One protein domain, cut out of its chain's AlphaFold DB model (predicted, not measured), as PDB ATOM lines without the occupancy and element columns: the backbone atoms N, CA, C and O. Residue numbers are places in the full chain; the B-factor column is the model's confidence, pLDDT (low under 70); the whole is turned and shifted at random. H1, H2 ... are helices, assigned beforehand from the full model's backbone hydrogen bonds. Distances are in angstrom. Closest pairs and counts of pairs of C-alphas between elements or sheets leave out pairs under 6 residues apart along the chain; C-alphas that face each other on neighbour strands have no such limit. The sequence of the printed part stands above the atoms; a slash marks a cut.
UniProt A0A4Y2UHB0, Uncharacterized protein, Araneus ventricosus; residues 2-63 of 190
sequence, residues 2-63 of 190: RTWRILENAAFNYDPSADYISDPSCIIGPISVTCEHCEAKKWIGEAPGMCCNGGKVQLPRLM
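This is residues 2 to 63 of the 190 residues of an uncharacterized protein of Araneus ventricosus (UniProt A0A4Y2UHB0). This model has little regular structure: a drawn-out chain with an open loop at one end, made by H1, H2 and the free-standing residues 8 to 23, and a coil of loops with a short strand-like pairing at the other. The 62 printed residues include two named helices, H1 then H2, and no named strand. The class is all helix, though named elements hold only 9 residues. The whole is only just extended, close to loose, with a radius of gyration of the C-alphas of 16.0 A, and spans 44 by 27 by 21 A.

H1, residues 3 to 7, begins at C-alpha 3 (306.419, 268.597, 150.627) and measures 8.2 A. H2, residues 10 to 13, measures 5.4 A and ends at C-alpha 13 (319.292, 280.826, 155.162).

H1 and H2 meet only through their tight link of 2 residues. In H1, 0 of 1 O i to N i+4 pairs and 2 of 2 O i to N i+3 pairs are within hydrogen-bond range; H2 is too short for an i+4 pair. Residues 33 to 34 pair with 41 to 42, antiparallel.

The farthest C-alphas, of Ser 17 and Lys 56, are 44.9 A apart. The printed part has no cut. Residues 14 to 63 hold no named element. Residues 2 to 5 have pLDDT under 70.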
ATOM      1  N   ARG A   2     302.669 269.269 147.908       53.28
ATOM      2  CA  ARG A   2     303.998 268.707 147.611       53.28
ATOM      3  C   ARG A   2     304.983 269.230 148.666       53.28
ATOM      4  O   ARG A   2     305.129 270.441 148.792       53.28
ATOM      5  N   THR A   3     305.595 268.330 149.430       58.06
ATOM      6  CA  THR A   3     306.419 268.597 150.627       58.06
ATOM      7  C   THR A   3     307.641 269.482 150.371       58.06
ATOM      8  O   THR A   3     308.046 270.217 151.261       58.06
ATOM      9  N   TRP A   4     308.179 269.509 149.149       60.78
ATOM     10  CA  TRP A   4     309.383 270.285 148.821       60.78
ATOM     11  C   TRP A   4     309.210 271.813 148.878       60.78
ATOM     12  O   TRP A   4     310.199 272.518 149.042       60.78
ATOM     13  N   ARG A   5     307.980 272.349 148.782       65.25
ATOM     14  CA  ARG A   5     307.746 273.807 148.908       65.25
ATOM     15  C   ARG A   5     308.057 274.349 150.306       65.25
ATOM     16  O   ARG A   5     308.210 275.551 150.461       65.25
ATOM     17  N   ILE A   6     308.139 273.475 151.309       71.81
ATOM     18  CA  ILE A   6     308.429 273.849 152.700       71.81
ATOM     19  C   ILE A   6     309.862 274.385 152.839       71.81
ATOM     20  O   ILE A   6     310.097 275.281 153.642       71.81
ATOM     21  N   LEU A   7     310.795 273.893 152.018       73.50
ATOM     22  CA  LEU A   7     312.205 274.296 152.028       73.50
ATOM     23  C   LEU A   7     312.591 275.176 150.831       73.50
ATOM     24  O   LEU A   7     313.772 275.317 150.507       73.50
ATOM     25  N   GLU A   8     311.616 275.769 150.142       76.88
ATOM     26  CA  GLU A   8     311.896 276.656 149.015       76.88
ATOM     27  C   GLU A   8     312.766 277.835 149.485       76.88
ATOM     28  O   GLU A   8     312.411 278.559 150.411       76.88
ATOM     29  N   ASN A   9     313.943 278.001 148.872       76.31
ATOM     30  CA  ASN A   9     314.973 278.978 149.256       76.31
ATOM     31  C   ASN A   9     315.584 278.811 150.664       76.31
ATOM     32  O   ASN A   9     316.395 279.647 151.066       76.31
ATOM     33  N   ALA A  10     315.285 277.731 151.396       75.50
ATOM     34  CA  ALA A  10     315.839 277.501 152.736       75.50
ATOM     35  C   ALA A  10     317.375 277.403 152.735       75.50
ATOM     36  O   ALA A  10     318.024 277.838 153.682       75.50
ATOM     37  N   ALA A  11     317.972 276.931 151.635       73.25
ATOM     38  CA  ALA A  11     319.426 276.854 151.474       73.25
ATOM     39  C   ALA A  11     320.140 278.220 151.548       73.25
ATOM     40  O   ALA A  11     321.319 278.268 151.892       73.25
ATOM     41  N   PHE A  12     319.452 279.332 151.252       81.38
ATOM     42  CA  PHE A  12     320.024 280.681 151.379       81.38
ATOM     43  C   PHE A  12     320.065 281.184 152.827       81.38
ATOM     44  O   PHE A  12     320.787 282.133 153.116       81.38
ATOM     45  N   ASN A  13     319.327 280.536 153.731       82.31
ATOM     46  CA  ASN A  13     319.292 280.826 155.162       82.31
ATOM     47  C   ASN A  13     319.834 279.623 155.946       82.31
ATOM     48  O   ASN A  13     319.169 279.100 156.838       82.31
ATOM     49  N   TYR A  14     321.017 279.141 155.560       80.94
ATOM     50  CA  TYR A  14     321.655 278.009 156.224       80.94
ATOM     51  C   TYR A  14     321.943 278.320 157.701       80.94
ATOM     52  O   TYR A  14     322.640 279.286 158.014       80.94
ATOM     53  N   ASP A  15     321.445 277.461 158.587       81.44
ATOM     54  CA  ASP A  15     321.686 277.480 160.025       81.44
ATOM     55  C   ASP A  15     322.535 276.256 160.409       81.44
ATOM     56  O   ASP A  15     322.029 275.134 160.418       81.44
ATOM     57  N   PRO A  16     323.820 276.430 160.762       82.25
ATOM     58  CA  PRO A  16     324.696 275.317 161.125       82.25
ATOM     59  C   PRO A  16     324.268 274.561 162.393       82.25
ATOM     60  O   PRO A  16     324.834 273.504 162.665       82.25
ATOM     61  N   SER A  17     323.331 275.094 163.182       85.50
ATOM     62  CA  SER A  17     322.805 274.445 164.385       85.50
ATOM     63  C   SER A  17     321.583 273.557 164.128       85.50
ATOM     64  O   SER A  17     321.200 272.781 165.005       85.50
ATOM     65  N   ALA A  18     320.985 273.638 162.936       83.19
ATOM     66  CA  ALA A  18     319.817 272.849 162.574       83.19
ATOM     67  C   ALA A  18     320.191 271.407 162.187       83.19
ATOM     68  O   ALA A  18     321.153 271.159 161.455       83.19
ATOM     69  N   ASP A  19     319.386 270.439 162.636       83.88
ATOM     70  CA  ASP A  19     319.520 269.034 162.240       83.88
ATOM     71  C   ASP A  19     318.801 268.766 160.909       83.88
ATOM     72  O   ASP A  19     317.685 268.247 160.858       83.88
ATOM     73  N   TYR A  20     319.459 269.125 159.807       81.81
ATOM     74  CA  TYR A  20     318.943 268.894 158.454       81.81
ATOM     75  C   TYR A  20     318.879 267.415 158.054       81.81
ATOM     76  O   TYR A  20     318.173 267.077 157.104       81.81
ATOM     77  N   ILE A  21     319.631 266.537 158.729       80.00
ATOM     78  CA  ILE A  21     319.706 265.110 158.381       80.00
ATOM     79  C   ILE A  21     318.392 264.417 158.740       80.00
ATOM     80  O   ILE A  21     317.911 263.570 157.986       80.00
ATOM     81  N   SER A  22     317.806 264.800 159.874       83.31
ATOM     82  CA  SER A  22     316.559 264.226 160.377       83.31
ATOM     83  C   SER A  22     315.297 264.888 159.804       83.31
ATOM     84  O   SER A  22     314.195 264.412 160.078       83.31
ATOM     85  N   ASP A  23     315.422 265.969 159.025       83.06
ATOM     86  CA  ASP A  23     314.276 266.697 158.474       83.06
ATOM     87  C   ASP A  23     313.513 265.834 157.442       83.06
ATOM     88  O   ASP A  23     314.063 265.509 156.384       83.06
ATOM     89  N   PRO A  24     312.226 265.496 157.677       82.56
ATOM     90  CA  PRO A  24     311.433 264.681 156.757       82.56
ATOM     91  C   PRO A  24     311.306 265.264 155.347       82.56
ATOM     92  O   PRO A  24     311.087 264.523 154.389       82.56
ATOM     93  N   SER A  25     311.428 266.584 155.200       78.62
ATOM     94  CA  SER A  25     311.376 267.257 153.903       78.62
ATOM     95  C   SER A  25     312.671 267.113 153.089       78.62
ATOM     96  O   SER A  25     312.630 267.271 151.867       78.62
ATOM     97  N   CYS A  26     313.777 266.706 153.726       77.00
ATOM     98  CA  CYS A  26     315.045 266.331 153.089       77.00
ATOM     99  C   CYS A  26     315.126 264.834 152.722       77.00
ATOM    100  O   CYS A  26     316.062 264.412 152.039       77.00
ATOM    101  N   ILE A  27     314.158 264.011 153.143       78.88
ATOM    102  CA  ILE A  27     314.153 262.564 152.886       78.88
ATOM    103  C   ILE A  27     313.514 262.277 151.517       78.88
ATOM    104  O   ILE A  27     312.297 262.203 151.371       78.88
ATOM    105  N   ILE A  28     314.355 262.072 150.499       79.56
ATOM    106  CA  ILE A  28     313.934 261.811 149.100       79.56
ATOM    107  C   ILE A  28     313.570 260.321 148.870       79.56
ATOM    108  O   ILE A  28     312.927 259.962 147.884       79.56
ATOM    109  N   GLY A  29     313.934 259.438 149.806       85.62
ATOM    110  CA  GLY A  29     313.692 257.994 149.717       85.62
ATOM    111  C   GLY A  29     314.708 257.240 148.839       85.62
ATOM    112  O   GLY A  29     315.664 257.832 148.332       85.62
ATOM    113  N   PRO A  30     314.551 255.911 148.677       89.12
ATOM    114  CA  PRO A  30     315.503 255.079 147.947       89.12
ATOM    115  C   PRO A  30     315.351 255.197 146.424       89.12
ATOM    116  O   PRO A  30     314.248 255.373 145.892       89.12
ATOM    117  N   ILE A  31     316.461 254.987 145.714       91.12
ATOM    118  CA  ILE A  31     316.527 254.959 144.248       91.12
ATOM    119  C   ILE A  31     315.989 253.620 143.694       91.12
ATOM    120  O   ILE A  31     316.716 252.709 143.305       91.12
ATOM    121  N   SER A  32     314.670 253.456 143.759       92.81
ATOM    122  CA  SER A  32     313.982 252.166 143.576       92.81
ATOM    123  C   SER A  32     313.309 251.996 142.212       92.81
ATOM    124  O   SER A  32     313.056 250.867 141.789       92.81
ATOM    125  N   VAL A  33     313.045 253.085 141.490       91.56
ATOM    126  CA  VAL A  33     312.395 253.031 140.176       91.56
ATOM    127  C   VAL A  33     313.453 252.742 139.117       91.56
ATOM    128  O   VAL A  33     314.520 253.344 139.128       91.56
ATOM    129  N   THR A  34     313.186 251.819 138.195       93.19
ATOM    130  CA  THR A  34     314.104 251.507 137.086       93.19
ATOM    131  C   THR A  34     313.466 251.954 135.777       93.19
ATOM    132  O   THR A  34     312.300 251.661 135.535       93.19
ATOM    133  N   CYS A  35     314.197 252.701 134.949       90.44
ATOM    134  CA  CYS A  35     313.713 253.112 133.634       90.44
ATOM    135  C   CYS A  35     313.630 251.912 132.679       90.44
ATOM    136  O   CYS A  35     314.613 251.199 132.504       90.44
ATOM    137  N   GLU A  36     312.496 251.748 131.999       91.06
ATOM    138  CA  GLU A  36     312.265 250.658 131.037       91.06
ATOM    139  C   GLU A  36     313.108 250.778 129.757       91.06
ATOM    140  O   GLU A  36     313.326 249.788 129.067       91.06
ATOM    141  N   HIS A  37     313.598 251.978 129.432       90.44
ATOM    142  CA  HIS A  37     314.352 252.222 128.197       90.44
ATOM    143  C   HIS A  37     315.870 252.127 128.376       90.44
ATOM    144  O   HIS A  37     316.560 251.673 127.468       90.44
ATOM    145  N   CYS A  38     316.404 252.613 129.502       88.88
ATOM    146  CA  CYS A  38     317.853 252.723 129.715       88.88
ATOM    147  C   CYS A  38     318.353 252.105 131.025       88.88
ATOM    148  O   CYS A  38     319.514 252.301 131.368       88.88
ATOM    149  N   GLU A  39     317.487 251.420 131.782       89.56
ATOM    150  CA  GLU A  39     317.812 250.758 133.058       89.56
ATOM    151  C   GLU A  39     318.319 251.701 134.171       89.56
ATOM    152  O   GLU A  39     318.661 251.256 135.268       89.56
ATOM    153  N   ALA A  40     318.317 253.018 133.935       90.00
ATOM    154  CA  ALA A  40     318.713 254.003 134.931       90.00
ATOM    155  C   ALA A  40     317.834 253.895 136.186       90.00
ATOM    156  O   ALA A  40     316.602 253.817 136.100       90.00
ATOM    157  N   LYS A  41     318.483 253.914 137.352       92.06
ATOM    158  CA  LYS A  41     317.820 253.977 138.654       92.06
ATOM    159  C   LYS A  41     317.335 255.404 138.907       92.06
ATOM    160  O   LYS A  41     318.032 256.361 138.588       92.06
ATOM    161  N   LYS A  42     316.130 255.528 139.456       91.31
ATOM    162  CA  LYS A  42     315.397 256.775 139.664       91.31
ATOM    163  C   LYS A  42     314.764 256.840 141.052       91.31
ATOM    164  O   LYS A  42     314.395 255.808 141.626       91.31
ATOM    165  N   TRP A  43     314.572 258.056 141.556       90.81
ATOM    166  CA  TRP A  43     313.781 258.299 142.766       90.81
ATOM    167  C   TRP A  43     312.278 258.318 142.476       90.81
ATOM    168  O   TRP A  43     311.820 258.622 141.368       90.81
ATOM    169  N   ILE A  44     311.489 258.010 143.507       86.38
ATOM    170  CA  ILE A  44     310.028 258.080 143.458       86.38
ATOM    171  C   ILE A  44     309.627 259.559 143.357       86.38
ATOM    172  O   ILE A  44     309.830 260.331 144.286       86.38
ATOM    173  N   GLY A  45     309.073 259.962 142.212       83.88
ATOM    174  CA  GLY A  45     308.655 261.346 141.943       83.88
ATOM    175  C   GLY A  45     309.447 262.052 140.841       83.88
ATOM    176  O   GLY A  45     309.020 263.108 140.373       83.88
ATOM    177  N   GLU A  46     310.547 261.466 140.359       88.88
ATOM    178  CA  GLU A  46     311.253 261.993 139.191       88.88
ATOM    179  C   GLU A  46     310.437 261.834 137.907       88.88
ATOM    180  O   GLU A  46     309.929 260.750 137.589       88.88
ATOM    181  N   ALA A  47     310.400 262.894 137.096       88.12
ATOM    182  CA  ALA A  47     309.694 262.880 135.822       88.12
ATOM    183  C   ALA A  47     310.184 261.728 134.915       88.12
ATOM    184  O   ALA A  47     311.383 261.418 134.903       88.12
ATOM    185  N   PRO A  48     309.298 261.081 134.130       82.06
ATOM    186  CA  PRO A  48     309.661 259.954 133.262       82.06
ATOM    187  C   PRO A  48     310.881 260.229 132.369       82.06
ATOM    188  O   PRO A  48     311.727 259.356 132.204       82.06
ATOM    189  N   GLY A  49     311.020 261.465 131.879       86.62
ATOM    190  CA  GLY A  49     312.085 261.878 130.966       86.62
ATOM    191  C   GLY A  49     313.447 262.229 131.580       86.62
ATOM    192  O   GLY A  49     314.354 262.509 130.805       86.62
ATOM    193  N   MET A  50     313.634 262.207 132.906       89.31
ATOM    194  CA  MET A  50     314.879 262.703 133.535       89.31
ATOM    195  C   MET A  50     316.162 261.964 133.122       89.31
ATOM    196  O   MET A  50     317.233 262.558 133.161       89.31
ATOM    197  N   CYS A  51     316.079 260.690 132.726       89.88
ATOM    198  CA  CYS A  51     317.256 259.878 132.384       89.88
ATOM    199  C   CYS A  51     317.541 259.819 130.874       89.88
ATOM    200  O   CYS A  51     318.654 260.090 130.442       89.88
ATOM    201  N   CYS A  52     316.544 259.458 130.063       90.38
ATOM    202  CA  CYS A  52     316.698 259.220 128.622       90.38
ATOM    203  C   CYS A  52     315.657 259.964 127.772       90.38
ATOM    204  O   CYS A  52     315.430 259.613 126.613       90.38
ATOM    205  N   ASN A  53     314.973 260.957 128.352       92.00
ATOM    206  CA  ASN A  53     313.874 261.679 127.709       92.00
ATOM    207  C   ASN A  53     312.789 260.740 127.133       92.00
ATOM    208  O   ASN A  53     312.325 260.921 126.006       92.00
ATOM    209  N   GLY A  54     312.427 259.694 127.887       90.06
ATOM    210  CA  GLY A  54     311.439 258.694 127.462       90.06
ATOM    211  C   GLY A  54     311.923 257.812 126.306       90.06
ATOM    212  O   GLY A  54     311.177 257.582 125.363       90.06
ATOM    213  N   GLY A  55     313.193 257.399 126.335       90.69
ATOM    214  CA  GLY A  55     313.799 256.524 125.325       90.69
ATOM    215  C   GLY A  55     314.328 257.238 124.078       90.69
ATOM    216  O   GLY A  55     314.888 256.589 123.201       90.69
ATOM    217  N   LYS A  56     314.202 258.569 123.993       92.31
ATOM    218  CA  LYS A  56     314.713 259.364 122.859       92.31
ATOM    219  C   LYS A  56     316.235 259.512 122.860       92.31
ATOM    220  O   LYS A  56     316.814 259.812 121.822       92.31
ATOM    221  N   VAL A  57     316.870 259.355 124.021       91.31
ATOM    222  CA  VAL A  57     318.326 259.408 124.173       91.31
ATOM    223  C   VAL A  57     318.831 258.013 124.512       91.31
ATOM    224  O   VAL A  57     318.536 257.485 125.583       91.31
ATOM    225  N   GLN A  58     319.630 257.442 123.615       87.25
ATOM    226  CA  GLN A  58     320.346 256.197 123.853       87.25
ATOM    227  C   GLN A  58     321.811 256.524 124.139       87.25
ATOM    228  O   GLN A  58     322.573 256.860 123.234       87.25
ATOM    229  N   LEU A  59     322.200 256.462 125.413       82.25
ATOM    230  CA  LEU A  59     323.601 256.602 125.799       82.25
ATOM    231  C   LEU A  59     324.325 255.267 125.574       82.25
ATOM    232  O   LEU A  59     323.760 254.215 125.893       82.25
ATOM    233  N   PRO A  60     325.561 255.279 125.048       84.31
ATOM    234  CA  PRO A  60     326.376 254.075 125.019       84.31
ATOM    235  C   PRO A  60     326.609 253.582 126.449       84.31
ATOM    236  O   PRO A  60     326.740 254.381 127.383       84.31
ATOM    237  N   ARG A  61     326.667 252.259 126.626       82.44
ATOM    238  CA  ARG A  61     327.034 251.680 127.921       82.44
ATOM    239  C   ARG A  61     328.435 252.156 128.294       82.44
ATOM    240  O   ARG A  61     329.341 252.134 127.459       82.44
ATOM    241  N   LEU A  62     328.593 252.585 129.543       84.12
ATOM    242  CA  LEU A  62     329.911 252.879 130.088       84.12
ATOM    243  C   LEU A  62     330.736 251.595 130.032       84.12
ATOM    244  O   LEU A  62     330.273 250.540 130.463       84.12
ATOM    245  N   MET A  63     331.931 251.692 129.461       87.00
ATOM    246  CA  MET A  63     332.874 250.584 129.489       87.00
ATOM    247  C   MET A  63     333.357 250.400 130.922       87.00
ATOM    248  O   MET A  63     333.603 251.385 131.626       87.00
TER     249      MET A  63